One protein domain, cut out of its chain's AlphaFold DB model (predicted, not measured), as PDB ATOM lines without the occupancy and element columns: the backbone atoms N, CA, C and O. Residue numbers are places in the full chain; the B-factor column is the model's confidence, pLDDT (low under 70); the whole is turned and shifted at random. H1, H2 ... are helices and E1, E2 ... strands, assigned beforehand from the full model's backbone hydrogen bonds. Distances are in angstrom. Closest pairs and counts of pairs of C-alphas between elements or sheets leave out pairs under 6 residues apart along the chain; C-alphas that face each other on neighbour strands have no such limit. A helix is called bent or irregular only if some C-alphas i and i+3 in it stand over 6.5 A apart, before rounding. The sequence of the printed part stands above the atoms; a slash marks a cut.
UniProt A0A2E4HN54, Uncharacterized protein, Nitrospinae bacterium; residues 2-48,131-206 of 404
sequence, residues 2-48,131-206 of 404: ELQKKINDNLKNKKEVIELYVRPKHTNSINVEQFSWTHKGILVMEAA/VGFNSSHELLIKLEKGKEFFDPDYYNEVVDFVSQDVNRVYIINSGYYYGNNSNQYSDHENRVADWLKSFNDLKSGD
ATOM      1  N   GLU A   2      28.538  41.364 127.442       71.50
ATOM      2  CA  GLU A   2      27.748  42.315 128.260       71.50
ATOM      3  C   GLU A   2      27.484  43.663 127.555       71.50
ATOM      4  O   GLU A   2      26.354  44.147 127.556       71.50
ATOM      5  N   LEU A   3      28.494  44.229 126.881       66.19
ATOM      6  CA  LEU A   3      28.365  45.481 126.121       66.19
ATOM      7  C   LEU A   3      27.371  45.361 124.951       66.19
ATOM      8  O   LEU A   3      26.508  46.216 124.777       66.19
ATOM      9  N   GLN A   4      27.437  44.256 124.204       66.56
ATOM     10  CA  GLN A   4      26.521  43.955 123.098       66.56
ATOM     11  C   GLN A   4      25.066  43.895 123.561       66.56
ATOM     12  O   GLN A   4      24.181  44.461 122.924       66.56
ATOM     13  N   LYS A   5      24.817  43.233 124.697       75.19
ATOM     14  CA  LYS A   5      23.484  43.168 125.292       75.19
ATOM     15  C   LYS A   5      22.984  44.566 125.670       75.19
ATOM     16  O   LYS A   5      21.869  44.910 125.302       75.19
ATOM     17  N   LYS A   6      23.825  45.390 126.310       73.38
ATOM     18  CA  LYS A   6      23.482  46.777 126.676       73.38
ATOM     19  C   LYS A   6      23.137  47.639 125.459       73.38
ATOM     20  O   LYS A   6      22.127  48.334 125.484       73.38
ATOM     21  N   ILE A   7      23.924  47.562 124.385       72.56
ATOM     22  CA  ILE A   7      23.655  48.301 123.142       72.56
ATOM     23  C   ILE A   7      22.343  47.833 122.510       72.56
ATOM     24  O   ILE A   7      21.488  48.653 122.184       72.56
ATOM     25  N   ASN A   8      22.136  46.519 122.401       73.19
ATOM     26  CA  ASN A   8      20.893  45.970 121.866       73.19
ATOM     27  C   ASN A   8      19.675  46.384 122.700       73.19
ATOM     28  O   ASN A   8      18.640  46.726 122.131       73.19
ATOM     29  N   ASP A   9      19.795  46.403 124.028       78.81
ATOM     30  CA  ASP A   9      18.733  46.850 124.930       78.81
ATOM     31  C   ASP A   9      18.449  48.353 124.759       78.81
ATOM     32  O   ASP A   9      17.284  48.746 124.674       78.81
ATOM     33  N   ASN A  10      19.480  49.197 124.633       79.44
ATOM     34  CA  ASN A  10      19.319  50.634 124.375       79.44
ATOM     35  C   ASN A  10      18.591  50.899 123.048       79.44
ATOM     36  O   ASN A  10      17.616  51.655 123.019       79.44
ATOM     37  N   LEU A  11      19.007  50.225 121.972       78.00
ATOM     38  CA  LEU A  11      18.395  50.346 120.646       78.00
ATOM     39  C   LEU A  11      16.960  49.804 120.632       78.00
ATOM     40  O   LEU A  11      16.057  50.437 120.082       78.00
ATOM     41  N   LYS A  12      16.719  48.648 121.258       80.12
ATOM     42  CA  LYS A  12      15.389  48.028 121.344       80.12
ATOM     43  C   LYS A  12      14.402  48.915 122.096       80.12
ATOM     44  O   LYS A  12      13.260  49.049 121.656       80.12
ATOM     45  N   ASN A  13      14.850  49.526 123.189       81.31
ATOM     46  CA  ASN A  13      14.036  50.421 124.006       81.31
ATOM     47  C   ASN A  13      13.966  51.846 123.444       81.31
ATOM     48  O   ASN A  13      13.235  52.658 123.998       81.31
ATOM     49  N   LYS A  14      14.694  52.141 122.353       83.12
ATOM     50  CA  LYS A  14      14.763  53.461 121.710       83.12
ATOM     51  C   LYS A  14      14.965  54.588 122.723       83.12
ATOM     52  O   LYS A  14      14.213  55.557 122.728       83.12
ATOM     53  N   LYS A  15      15.956  54.443 123.602       86.62
ATOM     54  CA  LYS A  15      16.247  55.472 124.605       86.62
ATOM     55  C   LYS A  15      16.626  56.778 123.909       86.62
ATOM     56  O   LYS A  15      17.729  56.882 123.375       86.62
ATOM     57  N   GLU A  16      15.709  57.739 123.876       90.06
ATOM     58  CA  GLU A  16      15.962  59.043 123.267       90.06
ATOM     59  C   GLU A  16      16.973  59.812 124.115       90.06
ATOM     60  O   GLU A  16      16.915  59.805 125.344       90.06
ATOM     61  N   VAL A  17      17.886  60.496 123.446       89.88
ATOM     62  CA  VAL A  17      18.888  61.371 124.028       89.88
ATOM     63  C   VAL A  17      18.420  62.800 123.840       89.88
ATOM     64  O   VAL A  17      18.293  63.290 122.713       89.88
ATOM     65  N   ILE A  18      18.187  63.480 124.954       91.31
ATOM     66  CA  ILE A  18      17.820  64.888 124.994       91.31
ATOM     67  C   ILE A  18      18.998  65.673 125.553       91.31
ATOM     68  O   ILE A  18      19.404  65.461 126.691       91.31
ATOM     69  N   GLU A  19      19.540  66.608 124.775       89.00
ATOM     70  CA  GLU A  19      20.477  67.589 125.318       89.00
ATOM     71  C   GLU A  19      19.694  68.734 125.947       89.00
ATOM     72  O   GLU A  19      18.895  69.376 125.271       89.00
ATOM     73  N   LEU A  20      19.960  68.995 127.220       86.00
ATOM     74  CA  LEU A  20      19.555  70.185 127.945       86.00
ATOM     75  C   LEU A  20      20.733  71.155 127.926       86.00
ATOM     76  O   LEU A  20      21.752  70.949 128.591       86.00
ATOM     77  N   TYR A  21      20.608  72.203 127.126       81.88
ATOM     78  CA  TYR A  21      21.612  73.242 127.025       81.88
ATOM     79  C   TYR A  21      21.284  74.377 127.982       81.88
ATOM     80  O   TYR A  21      20.229  75.002 127.862       81.88
ATOM     81  N   VAL A  22      22.213  74.661 128.893       76.75
ATOM     82  CA  VAL A  22      22.115  75.771 129.844       76.75
ATOM     83  C   VAL A  22      23.184  76.797 129.492       76.75
ATOM     84  O   VAL A  22      24.376  76.491 129.510       76.75
ATOM     85  N   ARG A  23      22.768  78.022 129.160       70.06
ATOM     86  CA  ARG A  23      23.651  79.173 128.939       70.06
ATOM     87  C   ARG A  23      23.958  79.824 130.282       70.06
ATOM     88  O   ARG A  23      23.113  80.579 130.779       70.06
ATOM     89  N   PRO A  24      25.152  79.611 130.859       60.75
ATOM     90  CA  PRO A  24      25.567  80.428 131.983       60.75
ATOM     91  C   PRO A  24      25.686  81.876 131.488       60.75
ATOM     92  O   PRO A  24      26.547  82.200 130.673       60.75
ATOM     93  N   LYS A  25      24.788  82.752 131.944       62.59
ATOM     94  CA  LYS A  25      25.079  84.190 132.012       62.59
ATOM     95  C   LYS A  25      25.569  84.464 133.434       62.59
ATOM     96  O   LYS A  25      25.401  83.626 134.318       62.59
ATOM     97  N   HIS A  26      26.182  85.620 133.665       61.81
ATOM     98  CA  HIS A  26      26.513  86.095 135.011       61.81
ATOM     99  C   HIS A  26      25.221  86.470 135.767       61.81
ATOM    100  O   HIS A  26      24.940  87.645 135.982       61.81
ATOM    101  N   THR A  27      24.374  85.481 136.069       62.09
ATOM    102  CA  THR A  27      23.058  85.648 136.694       62.09
ATOM    103  C   THR A  27      22.865  84.617 137.802       62.09
ATOM    104  O   THR A  27      23.262  83.464 137.673       62.09
ATOM    105  N   ASN A  28      22.201  85.026 138.886       68.94
ATOM    106  CA  ASN A  28      21.836  84.145 140.005       68.94
ATOM    107  C   ASN A  28      20.567  83.313 139.740       68.94
ATOM    108  O   ASN A  28      20.087  82.618 140.631       68.94
ATOM    109  N   SER A  29      20.019  83.399 138.529       73.50
ATOM    110  CA  SER A  29      18.815  82.701 138.088       73.50
ATOM    111  C   SER A  29      18.926  82.276 136.621       73.50
ATOM    112  O   SER A  29      19.669  82.877 135.837       73.50
ATOM    113  N   ILE A  30      18.198  81.217 136.276       74.75
ATOM    114  CA  ILE A  30      18.007  80.634 134.952       74.75
ATOM    115  C   ILE A  30      16.620  81.061 134.482       74.75
ATOM    116  O   ILE A  30      15.611  80.725 135.104       74.75
ATOM    117  N   ASN A  31      16.572  81.786 133.370       73.81
ATOM    118  CA  ASN A  31      15.324  82.117 132.693       73.81
ATOM    119  C   ASN A  31      15.118  81.274 131.422       73.81
ATOM    120  O   ASN A  31      16.004  80.529 130.994       73.81
ATOM    121  N   VAL A  32      13.950  81.438 130.799       73.06
ATOM    122  CA  VAL A  32      13.543  80.712 129.585       73.06
ATOM    123  C   VAL A  32      14.513  80.884 128.405       73.06
ATOM    124  O   VAL A  32      14.669  79.984 127.592       73.06
ATOM    125  N   GLU A  33      15.237  82.005 128.312       76.06
ATOM    126  CA  GLU A  33      16.213  82.231 127.232       76.06
ATOM    127  C   GLU A  33      17.549  81.510 127.466       76.06
ATOM    128  O   GLU A  33      18.389  81.410 126.562       76.06
ATOM    129  N   GLN A  34      17.795  81.073 128.701       73.44
ATOM    130  CA  GLN A  34      19.048  80.459 129.127       73.44
ATOM    131  C   GLN A  34      18.994  78.941 129.141       73.44
ATOM    132  O   GLN A  34      20.034  78.322 129.346       73.44
ATOM    133  N   PHE A  35      17.835  78.336 128.918       75.81
ATOM    134  CA  PHE A  35      17.697  76.892 128.907       75.81
ATOM    135  C   PHE A  35      16.917  76.470 127.670       75.81
ATOM    136  O   PHE A  35      15.894  77.040 127.319       75.81
ATOM    137  N   SER A  36      17.453  75.487 126.965       82.75
ATOM    138  CA  SER A  36      16.843  74.940 125.759       82.75
ATOM    139  C   SER A  36      17.088  73.447 125.728       82.75
ATOM    140  O   SER A  36      18.104  72.983 126.242       82.75
ATOM    141  N   TRP A  37      16.186  72.697 125.111       87.75
ATOM    142  CA  TRP A  37      16.367  71.269 124.917       87.75
ATOM    143  C   TRP A  37      16.338  70.914 123.442       87.75
ATOM    144  O   TRP A  37      15.628  71.521 122.643       87.75
ATOM    145  N   THR A  38      17.143  69.933 123.065       90.12
ATOM    146  CA  THR A  38      17.221  69.449 121.689       90.12
ATOM    147  C   THR A  38      17.271  67.934 121.692       90.12
ATOM    148  O   THR A  38      18.086  67.331 122.390       90.12
ATOM    149  N   HIS A  39      16.426  67.312 120.873       91.56
ATOM    150  CA  HIS A  39      16.536  65.889 120.594       91.56
ATOM    151  C   HIS A  39      17.818  65.616 119.799       91.56
ATOM    152  O   HIS A  39      17.992  66.122 118.687       91.56
ATOM    153  N   LYS A  40      18.729  64.846 120.393       92.06
ATOM    154  CA  LYS A  40      20.017  64.475 119.798       92.06
ATOM    155  C   LYS A  40      19.968  63.140 119.082       92.06
ATOM    156  O   LYS A  40      20.706  62.969 118.118       92.06
ATOM    157  N   GLY A  41      19.084  62.249 119.510       92.69
ATOM    158  CA  GLY A  41      18.743  61.037 118.786       92.69
ATOM    159  C   GLY A  41      18.608  59.827 119.694       92.69
ATOM    160  O   GLY A  41      18.148  59.971 120.817       92.69
ATOM    161  N   ILE A  42      19.014  58.635 119.257       90.31
ATOM    162  CA  ILE A  42      18.838  57.398 120.048       90.31
ATOM    163  C   ILE A  42      20.163  56.962 120.673       90.31
ATOM    164  O   ILE A  42      21.163  56.837 119.967       90.31
ATOM    165  N   LEU A  43      20.166  56.677 121.978       87.44
ATOM    166  CA  LEU A  43      21.348  56.226 122.711       87.44
ATOM    167  C   LEU A  43      21.874  54.913 122.127       87.44
ATOM    168  O   LEU A  43      21.144  53.926 122.013       87.44
ATOM    169  N   VAL A  44      23.175  54.888 121.847       84.31
ATOM    170  CA  VAL A  44      23.911  53.663 121.537       84.31
ATOM    171  C   VAL A  44      24.613  53.172 122.796       84.31
ATOM    172  O   VAL A  44      24.288  52.103 123.318       84.31
ATOM    173  N   MET A  45      25.547  53.971 123.314       82.50
ATOM    174  CA  MET A  45      26.369  53.614 124.470       82.50
ATOM    175  C   MET A  45      26.993  54.835 125.146       82.50
ATOM    176  O   MET A  45      27.077  55.915 124.565       82.50
ATOM    177  N   GLU A  46      27.501  54.618 126.354       77.25
ATOM    178  CA  GLU A  46      28.421  55.526 127.036       77.25
ATOM    179  C   GLU A  46      29.820  54.901 127.021       77.25
ATOM    180  O   GLU A  46      29.965  53.700 127.274       77.25
ATOM    181  N   ALA A  47      30.845  55.684 126.686       74.56
ATOM    182  CA  ALA A  47      32.218  55.201 126.546       74.56
ATOM    183  C   ALA A  47      33.230  56.232 127.052       74.56
ATOM    184  O   ALA A  47      32.988  57.429 126.968       74.56
ATOM    185  N   ALA A  48      34.397  55.778 127.513       71.50
ATOM    186  CA  ALA A  48      35.497  56.674 127.889       71.50
ATOM    187  C   ALA A  48      36.221  57.293 126.673       71.50
ATOM    188  O   ALA A  48      37.024  58.210 126.809       71.50
ATOM    189  N   VAL A 131      27.146  65.931 131.113       70.56
ATOM    190  CA  VAL A 131      26.715  65.026 132.188       70.56
ATOM    191  C   VAL A 131      25.518  64.228 131.689       70.56
ATOM    192  O   VAL A 131      24.461  64.811 131.450       70.56
ATOM    193  N   GLY A 132      25.714  62.925 131.491       73.12
ATOM    194  CA  GLY A 132      24.659  61.982 131.134       73.12
ATOM    195  C   GLY A 132      23.866  61.539 132.363       73.12
ATOM    196  O   GLY A 132      24.441  61.191 133.392       73.12
ATOM    197  N   PHE A 133      22.544  61.549 132.247       76.44
ATOM    198  CA  PHE A 133      21.597  60.983 133.198       76.44
ATOM    199  C   PHE A 133      20.871  59.843 132.502       76.44
ATOM    200  O   PHE A 133      20.188  60.058 131.497       76.44
ATOM    201  N   ASN A 134      21.009  58.633 133.038       73.25
ATOM    202  CA  ASN A 134      20.489  57.417 132.409       73.25
ATOM    203  C   ASN A 134      19.000  57.178 132.706       73.25
ATOM    204  O   ASN A 134      18.425  56.191 132.237       73.25
ATOM    205  N   SER A 135      18.381  58.077 133.477       77.44
ATOM    206  CA  SER A 135      16.937  58.148 133.689       77.44
ATOM    207  C   SER A 135      16.491  59.563 134.063       77.44
ATOM    208  O   SER A 135      17.241  60.332 134.671       77.44
ATOM    209  N   SER A 136      15.221  59.874 133.798       84.12
ATOM    210  CA  SER A 136      14.583  61.119 134.253       84.12
ATOM    211  C   SER A 136      14.640  61.293 135.766       84.12
ATOM    212  O   SER A 136      14.762  62.410 136.254       84.12
ATOM    213  N   HIS A 137      14.579  60.197 136.527       84.06
ATOM    214  CA  HIS A 137      14.573  60.246 137.987       84.06
ATOM    215  C   HIS A 137      15.862  60.853 138.555       84.06
ATOM    216  O   HIS A 137      15.808  61.714 139.433       84.06
ATOM    217  N   GLU A 138      17.017  60.447 138.022       82.62
ATOM    218  CA  GLU A 138      18.315  60.987 138.439       82.62
ATOM    219  C   GLU A 138      18.411  62.492 138.167       82.62
ATOM    220  O   GLU A 138      18.887  63.251 139.017       82.62
ATOM    221  N   LEU A 139      17.907  62.930 137.010       86.25
ATOM    222  CA  LEU A 139      17.867  64.341 136.650       86.25
ATOM    223  C   LEU A 139      16.906  65.134 137.550       86.25
ATOM    224  O   LEU A 139      17.274  66.199 138.039       86.25
ATOM    225  N   LEU A 140      15.704  64.621 137.822       89.25
ATOM    226  CA  LEU A 140      14.709  65.293 138.668       89.25
ATOM    227  C   LEU A 140      15.233  65.545 140.088       89.25
ATOM    228  O   LEU A 140      15.067  66.645 140.614       89.25
ATOM    229  N   ILE A 141      15.948  64.579 140.681       87.75
ATOM    230  CA  ILE A 141      16.610  64.760 141.987       87.75
ATOM    231  C   ILE A 141      17.585  65.946 141.954       87.75
ATOM    232  O   ILE A 141      17.740  66.665 142.943       87.75
ATOM    233  N   LYS A 142      18.278  66.148 140.831       85.56
ATOM    234  CA  LYS A 142      19.247  67.235 140.668       85.56
ATOM    235  C   LYS A 142      18.579  68.578 140.394       85.56
ATOM    236  O   LYS A 142      19.026  69.580 140.955       85.56
ATOM    237  N   LEU A 143      17.512  68.589 139.598       88.12
ATOM    238  CA  LEU A 143      16.687  69.772 139.356       88.12
ATOM    239  C   LEU A 143      16.065  70.285 140.656       88.12
ATOM    240  O   LEU A 143      16.155  71.476 140.926       88.12
ATOM    241  N   GLU A 144      15.529  69.407 141.510       90.88
ATOM    242  CA  GLU A 144      14.983  69.792 142.822       90.88
ATOM    243  C   GLU A 144      16.028  70.501 143.699       90.88
ATOM    244  O   GLU A 144      15.752  71.547 144.279       90.88
ATOM    245  N   LYS A 145      17.275  70.004 143.725       88.88
ATOM    246  CA  LYS A 145      18.375  70.646 144.472       88.88
ATOM    247  C   LYS A 145      18.753  72.035 143.949       88.88
ATOM    248  O   LYS A 145      19.400  72.780 144.675       88.88
ATOM    249  N   GLY A 146      18.405  72.357 142.704       86.06
ATOM    250  CA  GLY A 146      18.662  73.652 142.074       86.06
ATOM    251  C   GLY A 146      17.417  74.497 141.851       86.06
ATOM    252  O   GLY A 146      17.507  75.503 141.155       86.06
ATOM    253  N   LYS A 147      16.262  74.106 142.400       89.69
ATOM    254  CA  LYS A 147      14.968  74.752 142.139       89.69
ATOM    255  C   LYS A 147      14.981  76.259 142.394       89.69
ATOM    256  O   LYS A 147      14.366  77.010 141.651       89.69
ATOM    257  N   GLU A 148      15.724  76.700 143.408       88.12
ATOM    258  CA  GLU A 148      15.903  78.116 143.753       88.12
ATOM    259  C   GLU A 148      16.531  78.965 142.634       88.12
ATOM    260  O   GLU A 148      16.409  80.188 142.656       88.12
ATOM    261  N   PHE A 149      17.194  78.335 141.661       85.19
ATOM    262  CA  PHE A 149      17.797  79.019 140.522       85.19
ATOM    263  C   PHE A 149      16.822  79.233 139.368       85.19
ATOM    264  O   PHE A 149      17.174  79.933 138.428       85.19
ATOM    265  N   PHE A 150      15.625  78.655 139.398       84.88
ATOM    266  CA  PHE A 150      14.649  78.776 138.319       84.88
ATOM    267  C   PHE A 150      13.538  79.754 138.699       84.88
ATOM    268  O   PHE A 150      13.152  79.863 139.864       84.88
ATOM    269  N   ASP A 151      12.979  80.429 137.698       84.62
ATOM    270  CA  ASP A 151      11.638  80.993 137.842       84.62
ATOM    271  C   ASP A 151      10.627  79.854 138.134       84.62
ATOM    272  O   ASP A 151      10.742  78.798 137.507       84.62
ATOM    273  N   PRO A 152       9.672  80.001 139.078       85.75
ATOM    274  CA  PRO A 152       8.798  78.901 139.495       85.75
ATOM    275  C   PRO A 152       7.964  78.278 138.373       85.75
ATOM    276  O   PRO A 152       7.840  77.052 138.326       85.75
ATOM    277  N   ASP A 153       7.408  79.092 137.475       84.50
ATOM    278  CA  ASP A 153       6.591  78.589 136.368       84.50
ATOM    279  C   ASP A 153       7.479  77.847 135.369       84.50
ATOM    280  O   ASP A 153       7.140  76.757 134.901       84.50
ATOM    281  N   TYR A 154       8.680  78.380 135.137       84.19
ATOM    282  CA  TYR A 154       9.666  77.754 134.268       84.19
ATOM    283  C   TYR A 154      10.242  76.447 134.836       84.19
ATOM    284  O   TYR A 154      10.446  75.476 134.109       84.19
ATOM    285  N   TYR A 155      10.471  76.383 136.148       89.25
ATOM    286  CA  TYR A 155      10.876  75.157 136.834       89.25
ATOM    287  C   TYR A 155       9.859  74.037 136.608       89.25
ATOM    288  O   TYR A 155      10.240  72.913 136.271       89.25
ATOM    289  N   ASN A 156       8.572  74.354 136.773       89.75
ATOM    290  CA  ASN A 156       7.495  73.392 136.578       89.75
ATOM    291  C   ASN A 156       7.455  72.904 135.127       89.75
ATOM    292  O   ASN A 156       7.344  71.704 134.911       89.75
ATOM    293  N   GLU A 157       7.651  73.787 134.142       88.31
ATOM    294  CA  GLU A 157       7.729  73.397 132.728       88.31
ATOM    295  C   GLU A 157       8.866  72.391 132.461       88.31
ATOM    296  O   GLU A 157       8.657  71.367 131.804       88.31
ATOM    297  N   VAL A 158      10.062  72.633 133.011       87.00
ATOM    298  CA  VAL A 158      11.210  71.719 132.862       87.00
ATOM    299  C   VAL A 158      10.945  70.379 133.553       87.00
ATOM    300  O   VAL A 158      11.233  69.325 132.981       87.00
ATOM    301  N   VAL A 159      10.393  70.393 134.768       90.44
ATOM    302  CA  VAL A 159      10.047  69.170 135.510       90.44
ATOM    303  C   VAL A 159       8.977  68.367 134.784       90.44
ATOM    304  O   VAL A 159       9.138  67.152 134.635       90.44
ATOM    305  N   ASP A 160       7.929  69.024 134.295       90.44
ATOM    306  CA  ASP A 160       6.855  68.388 133.539       90.44
ATOM    307  C   ASP A 160       7.412  67.743 132.270       90.44
ATOM    308  O   ASP A 160       7.129  66.575 132.004       90.44
ATOM    309  N   PHE A 161       8.275  68.443 131.527       88.50
ATOM    310  CA  PHE A 161       8.940  67.892 130.347       88.50
ATOM    311  C   PHE A 161       9.795  66.658 130.670       88.50
ATOM    312  O   PHE A 161       9.661  65.622 130.012       88.50
ATOM    313  N   VAL A 162      10.653  66.735 131.692       88.12
ATOM    314  CA  VAL A 162      11.542  65.624 132.079       88.12
ATOM    315  C   VAL A 162      10.741  64.410 132.564       88.12
ATOM    316  O   VAL A 162      11.126  63.262 132.321       88.12
ATOM    317  N   SER A 163       9.600  64.651 133.211       88.56
ATOM    318  CA  SER A 163       8.737  63.610 133.779       88.56
ATOM    319  C   SER A 163       7.894  62.860 132.741       88.56
ATOM    320  O   SER A 163       7.374  61.791 133.056       88.56
ATOM    321  N   GLN A 164       7.763  63.374 131.511       85.75
ATOM    322  CA  GLN A 164       6.923  62.767 130.465       85.75
ATOM    323  C   GLN A 164       7.393  61.382 130.009       85.75
ATOM    324  O   GLN A 164       6.566  60.561 129.616       85.75
ATOM    325  N   ASP A 165       8.699  61.114 130.040       81.12
ATOM    326  CA  ASP A 165       9.246  59.821 129.631       81.12
ATOM    327  C   ASP A 165      10.454  59.452 130.487       81.12
ATOM    328  O   ASP A 165      11.508  60.079 130.403       81.12
ATOM    329  N   VAL A 166      10.284  58.410 131.303       76.75
ATOM    330  CA  VAL A 166      11.290  57.887 132.238       76.75
ATOM    331  C   VAL A 166      12.446  57.155 131.554       76.75
ATOM    332  O   VAL A 166      13.468  56.914 132.198       76.75
ATOM    333  N   ASN A 167      12.298  56.792 130.277       77.69
ATOM    334  CA  ASN A 167      13.297  56.039 129.515       77.69
ATOM    335  C   ASN A 167      14.261  56.934 128.728       77.69
ATOM    336  O   ASN A 167      15.189  56.417 128.095       77.69
ATOM    337  N   ARG A 168      14.053  58.254 128.761       86.25
ATOM    338  CA  ARG A 168      14.950  59.224 128.139       86.25
ATOM    339  C   ARG A 168      16.274  59.311 128.878       86.25
ATOM    340  O   ARG A 168      16.352  59.211 130.103       86.25
ATOM    341  N   VAL A 169      17.308  59.548 128.092       86.38
ATOM    342  CA  VAL A 169      18.655  59.857 128.540       86.38
ATOM    343  C   VAL A 169      18.828  61.355 128.381       86.38
ATOM    344  O   VAL A 169      18.631  61.898 127.295       86.38
ATOM    345  N   TYR A 170      19.186  62.034 129.461       86.50
ATOM    346  CA  TYR A 170      19.392  63.476 129.426       86.50
ATOM    347  C   TYR A 170      20.868  63.787 129.484       86.50
ATOM    348  O   TYR A 170      21.597  63.258 130.312       86.50
ATOM    349  N   ILE A 171      21.296  64.676 128.610       85.44
ATOM    350  CA  ILE A 171      22.654  65.168 128.553       85.44
ATOM    351  C   ILE A 171      22.616  66.640 128.925       85.44
ATOM    352  O   ILE A 171      21.987  67.423 128.223       85.44
ATOM    353  N   ILE A 172      23.301  67.045 129.990       80.62
ATOM    354  CA  ILE A 172      23.420  68.471 130.307       80.62
ATOM    355  C   ILE A 172      24.700  69.028 129.712       80.62
ATOM    356  O   ILE A 172      25.804  68.582 130.036       80.62
ATOM    357  N   ASN A 173      24.525  70.037 128.867       75.94
ATOM    358  CA  ASN A 173      25.595  70.824 128.291       75.94
ATOM    359  C   ASN A 173      25.507  72.247 128.849       75.94
ATOM    360  O   ASN A 173      24.720  73.082 128.402       75.94
ATOM    361  N   SER A 174      26.305  72.513 129.877       66.75
ATOM    362  CA  SER A 174      26.581  73.869 130.333       66.75
ATOM    363  C   SER A 174      27.751  74.376 129.501       66.75
ATOM    364  O   SER A 174      28.864  73.888 129.702       66.75
ATOM    365  N   GLY A 175      27.497  75.272 128.542       58.16
ATOM    366  CA  GLY A 175      28.480  75.709 127.540       58.16
ATOM    367  C   GLY A 175      29.916  75.766 128.078       58.16
ATOM    368  O   GLY A 175      30.182  76.413 129.088       58.16
ATOM    369  N   TYR A 176      30.816  75.034 127.417       51.75
ATOM    370  CA  TYR A 176      32.203  74.831 127.828       51.75
ATOM    371  C   TYR A 176      32.880  76.171 128.170       51.75
ATOM    372  O   TYR A 176      33.134  76.993 127.288       51.75
ATOM    373  N   TYR A 177      33.185  76.396 129.450       47.91
ATOM    374  CA  TYR A 177      33.942  77.564 129.906       47.91
ATOM    375  C   TYR A 177      35.427  77.332 129.564       47.91
ATOM    376  O   TYR A 177      36.223  76.931 130.410       47.91
ATOM    377  N   TYR A 178      35.814  77.518 128.294       37.66
ATOM    378  CA  TYR A 178      37.224  77.556 127.874       37.66
ATOM    379  C   TYR A 178      37.840  78.868 128.381       37.66
ATOM    380  O   TYR A 178      37.998  79.846 127.658       37.66
ATOM    381  N   GLY A 179      38.134  78.904 129.676       39.12
ATOM    382  CA  GLY A 179      38.736  80.038 130.351       39.12
ATOM    383  C   GLY A 179      39.965  79.585 131.109       39.12
ATOM    384  O   GLY A 179      39.939  79.500 132.329       39.12
ATOM    385  N   ASN A 180      41.068  79.370 130.393       35.88
ATOM    386  CA  ASN A 180      42.412  79.244 130.969       35.88
ATOM    387  C   ASN A 180      42.927  80.587 131.551       35.88
ATOM    388  O   ASN A 180      44.124  80.831 131.615       35.88
ATOM    389  N   ASN A 181      42.015  81.474 131.960       39.22
ATOM    390  CA  ASN A 181      42.298  82.701 132.687       39.22
ATOM    391  C   ASN A 181      41.727  82.545 134.091       39.22
ATOM    392  O   ASN A 181      40.699  83.122 134.444       39.22
ATOM    393  N   SER A 182      42.441  81.779 134.907       43.53
ATOM    394  CA  SER A 182      42.206  81.601 136.339       43.53
ATOM    395  C   SER A 182      42.371  82.887 137.170       43.53
ATOM    396  O   SER A 182      42.531  82.789 138.376       43.53
ATOM    397  N   ASN A 183      42.362  84.081 136.565       43.62
ATOM    398  CA  ASN A 183      42.793  85.316 137.221       43.62
ATOM    399  C   ASN A 183      41.973  86.575 136.893       43.62
ATOM    400  O   ASN A 183      42.451  87.665 137.190       43.62
ATOM    401  N   GLN A 184      40.773  86.491 136.299       43.47
ATOM    402  CA  GLN A 184      39.991  87.721 136.064       43.47
ATOM    403  C   GLN A 184      38.693  87.900 136.831       43.47
ATOM    404  O   GLN A 184      38.234  89.033 136.869       43.47
ATOM    405  N   TYR A 185      38.163  86.897 137.530       46.03
ATOM    406  CA  TYR A 185      37.020  87.132 138.417       46.03
ATOM    407  C   TYR A 185      37.140  86.250 139.654       46.03
ATOM    408  O   TYR A 185      36.675  85.114 139.690       46.03
ATOM    409  N   SER A 186      37.851  86.782 140.643       44.28
ATOM    410  CA  SER A 186      37.710  86.358 142.025       44.28
ATOM    411  C   SER A 186      36.269  86.608 142.486       44.28
ATOM    412  O   SER A 186      35.666  87.618 142.135       44.28
ATOM    413  N   ASP A 187      35.785  85.682 143.310       44.44
ATOM    414  CA  ASP A 187      34.714  85.857 144.296       44.44
ATOM    415  C   ASP A 187      33.266  85.472 143.902       44.44
ATOM    416  O   ASP A 187      32.488  86.215 143.320       44.44
ATOM    417  N   HIS A 188      32.888  84.267 144.350       47.06
ATOM    418  CA  HIS A 188      31.683  83.982 145.150       47.06
ATOM    419  C   HIS A 188      30.257  84.096 144.563       47.06
ATOM    420  O   HIS A 188      29.330  83.694 145.264       47.06
ATOM    421  N   GLU A 189      30.016  84.535 143.325       52.19
ATOM    422  CA  GLU A 189      28.630  84.862 142.905       52.19
ATOM    423  C   GLU A 189      28.085  84.166 141.646       52.19
ATOM    424  O   GLU A 189      27.190  84.693 140.992       52.19
ATOM    425  N   ASN A 190      28.543  82.960 141.291       67.56
ATOM    426  CA  ASN A 190      27.858  82.179 140.246       67.56
ATOM    427  C   ASN A 190      27.353  80.831 140.765       67.56
ATOM    428  O   ASN A 190      27.760  79.768 140.299       67.56
ATOM    429  N   ARG A 191      26.417  80.896 141.724       74.19
ATOM    430  CA  ARG A 191      25.762  79.728 142.349       74.19
ATOM    431  C   ARG A 191      25.162  78.762 141.321       74.19
ATOM    432  O   ARG A 191      25.157  77.557 141.552       74.19
ATOM    433  N   VAL A 192      24.714  79.275 140.171       73.44
ATOM    434  CA  VAL A 192      24.222  78.467 139.044       73.44
ATOM    435  C   VAL A 192      25.355  77.665 138.400       73.44
ATOM    436  O   VAL A 192      25.193  76.473 138.150       73.44
ATOM    437  N   ALA A 193      26.514  78.282 138.153       72.44
ATOM    438  CA  ALA A 193      27.681  77.586 137.613       72.44
ATOM    439  C   ALA A 193      28.238  76.543 138.594       72.44
ATOM    440  O   ALA A 193      28.593  75.448 138.164       72.44
ATOM    441  N   ASP A 194      28.258  76.836 139.897       76.38
ATOM    442  CA  ASP A 194      28.666  75.871 140.928       76.38
ATOM    443  C   ASP A 194      27.683  74.699 141.032       76.38
ATOM    444  O   ASP A 194      28.091  73.536 141.101       76.38
ATOM    445  N   TRP A 195      26.379  74.981 140.960       80.19
ATOM    446  CA  TRP A 195      25.353  73.946 140.887       80.19
ATOM    447  C   TRP A 195      25.529  73.070 139.642       80.19
ATOM    448  O   TRP A 195      25.591  71.852 139.787       80.19
ATOM    449  N   LEU A 196      25.719  73.646 138.451       76.00
ATOM    450  CA  LEU A 196      26.010  72.887 137.224       76.00
ATOM    451  C   LEU A 196      27.328  72.104 137.330       76.00
ATOM    452  O   LEU A 196      27.416  70.967 136.867       76.00
ATOM    453  N   LYS A 197      28.350  72.656 137.988       73.75
ATOM    454  CA  LYS A 197      29.620  71.960 138.231       73.75
ATOM    455  C   LYS A 197      29.439  70.745 139.144       73.75
ATOM    456  O   LYS A 197      30.049  69.717 138.868       73.75
ATOM    457  N   SER A 198      28.528  70.796 140.118       76.06
ATOM    458  CA  SER A 198      28.186  69.641 140.973       76.06
ATOM    459  C   SER A 198      27.577  68.450 140.213       76.06
ATOM    460  O   SER A 198      27.392  67.360 140.765       76.06
ATOM    461  N   PHE A 199      27.225  68.640 138.938       74.44
ATOM    462  CA  PHE A 199      26.769  67.564 138.067       74.44
ATOM    463  C   PHE A 199      27.979  66.824 137.487       74.44
ATOM    464  O   PHE A 199      27.916  65.613 137.297       74.44
ATOM    465  N   ASN A 200      29.100  67.525 137.277       64.19
ATOM    466  CA  ASN A 200      30.353  66.937 136.806       64.19
ATOM    467  C   ASN A 200      31.046  66.077 137.871       64.19
ATOM    468  O   ASN A 200      31.738  65.139 137.496       64.19
ATOM    469  N   ASP A 201      30.817  66.321 139.165       62.53
ATOM    470  CA  ASP A 201      31.384  65.510 140.260       62.53
ATOM    471  C   ASP A 201      30.862  64.055 140.278       62.53
ATOM    472  O   ASP A 201      31.355  63.215 141.027       62.53
ATOM    473  N   LEU A 202      29.860  63.741 139.447       56.25
ATOM    474  CA  LEU A 202      29.347  62.388 139.226       56.25
ATOM    475  C   LEU A 202      30.001  61.671 138.039       56.25
ATOM    476  O   LEU A 202      29.737  60.488 137.823       56.25
ATOM    477  N   LYS A 203      30.837  62.360 137.256       56.75
ATOM    478  CA  LYS A 203      31.560  61.733 136.153       56.75
ATOM    479  C   LYS A 203      32.595  60.773 136.728       56.75
ATOM    480  O   LYS A 203      33.552  61.189 137.373       56.75
ATOM    481  N   SER A 204      32.465  59.487 136.422       48.66
ATOM    482  CA  SER A 204      33.513  58.494 136.688       48.66
ATOM    483  C   SER A 204      34.698  58.584 135.701       48.66
ATOM    484  O   SER A 204      35.458  57.628 135.581       48.66
ATOM    485  N   GLY A 205      34.854  59.701 134.977       53.09
ATOM    486  CA  GLY A 205      35.903  59.946 133.981       53.09
ATOM    487  C   GLY A 205      35.433  60.820 132.808       53.09
ATOM    488  O   GLY A 205      34.312  61.334 132.817       53.09
ATOM    489  N   ASP A 206      36.277  60.961 131.782       58.09
ATOM    490  CA  ASP A 206      35.932  61.594 130.500       58.09
ATOM    491  C   ASP A 206      34.925  60.721 129.729       58.09
ATOM    492  O   ASP A 206      35.286  59.899 128.893       58.09
TER     493      ASP A 206
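What this domain is: This is residues 2 to 48 and 131 to 206 of the 404 residues of an uncharacterized protein of Nitrospinae bacterium (UniProt A0A2E4HN54). What is the main picture? A strongly twisted four-stranded sheet has H2, H3 and H4 over one face and no named helix on the other, making two layers; H1 sits at the far end, over the bent strand E2, and residues 178 to 188 stick out as a free loop. What makes it up? The 123 printed residues, of mixed class, hold H1 E1 E2 E3 H2 H3 E4 H4 along the chain; the mixed sheet runs E2 E1 E4 E3. It is compact, with a radius of gyration of the C-alphas of 15.8 A and spans of 48 by 35 by 21 A.

How they stand to each other: Where is H1? H1, residues 2 to 12, is over E2, residues 35 to 47, which bends by 99 degrees at residue 44; their closest C-alphas, of Ile 7 and Val 44, are 5.6 A apart. How do strands pair? E1, residues 16 to 22, forms an antiparallel hairpin with E2 (N 19 to O 38, 2.9 A) and is parallel to E4, residues 169 to 174 (N 20 to O 171, 2.8 A). E3, residues 131 to 133, is antiparallel to E4 (N 133 to O 170, 2.7 A), each pair within hydrogen-bond range. And the other helices? H2, residues 136 to 145, and H3, residues 152 to 163, form a helical hairpin at a shallow tilt of 20 degrees; H3 touches with residues 159 to 163 alone, closest at the C-alphas of Ser 136 and Val 162, 5.9 A. H4, residues 191 to 200, is over E4 and only just E3, with 3 C-alphas; 4 of its 6 O i to N i+4 pairs are within range, and every pair in H1, H2 and H3.

Where its parts are: Where to start? C-alpha 2 of H1 is at (27.748, 42.315, 128.260), and H4 ends with C-alpha 200 at (30.353, 66.937, 136.806). Which are longest? E2 spans 26.2 A, E1 19.0 A and H3 16.3 A.

The domain as a whole: Is it continuous? Residues 49 to 130 are cut out, with C-alphas 48 and 131 12.9 A apart; the links E1 to E2 and E4 to H4 are long. Where is confidence low? The pLDDT is under 70 in residues 3 to 4, 24 to 28, 174 to 190 and 200 to 206.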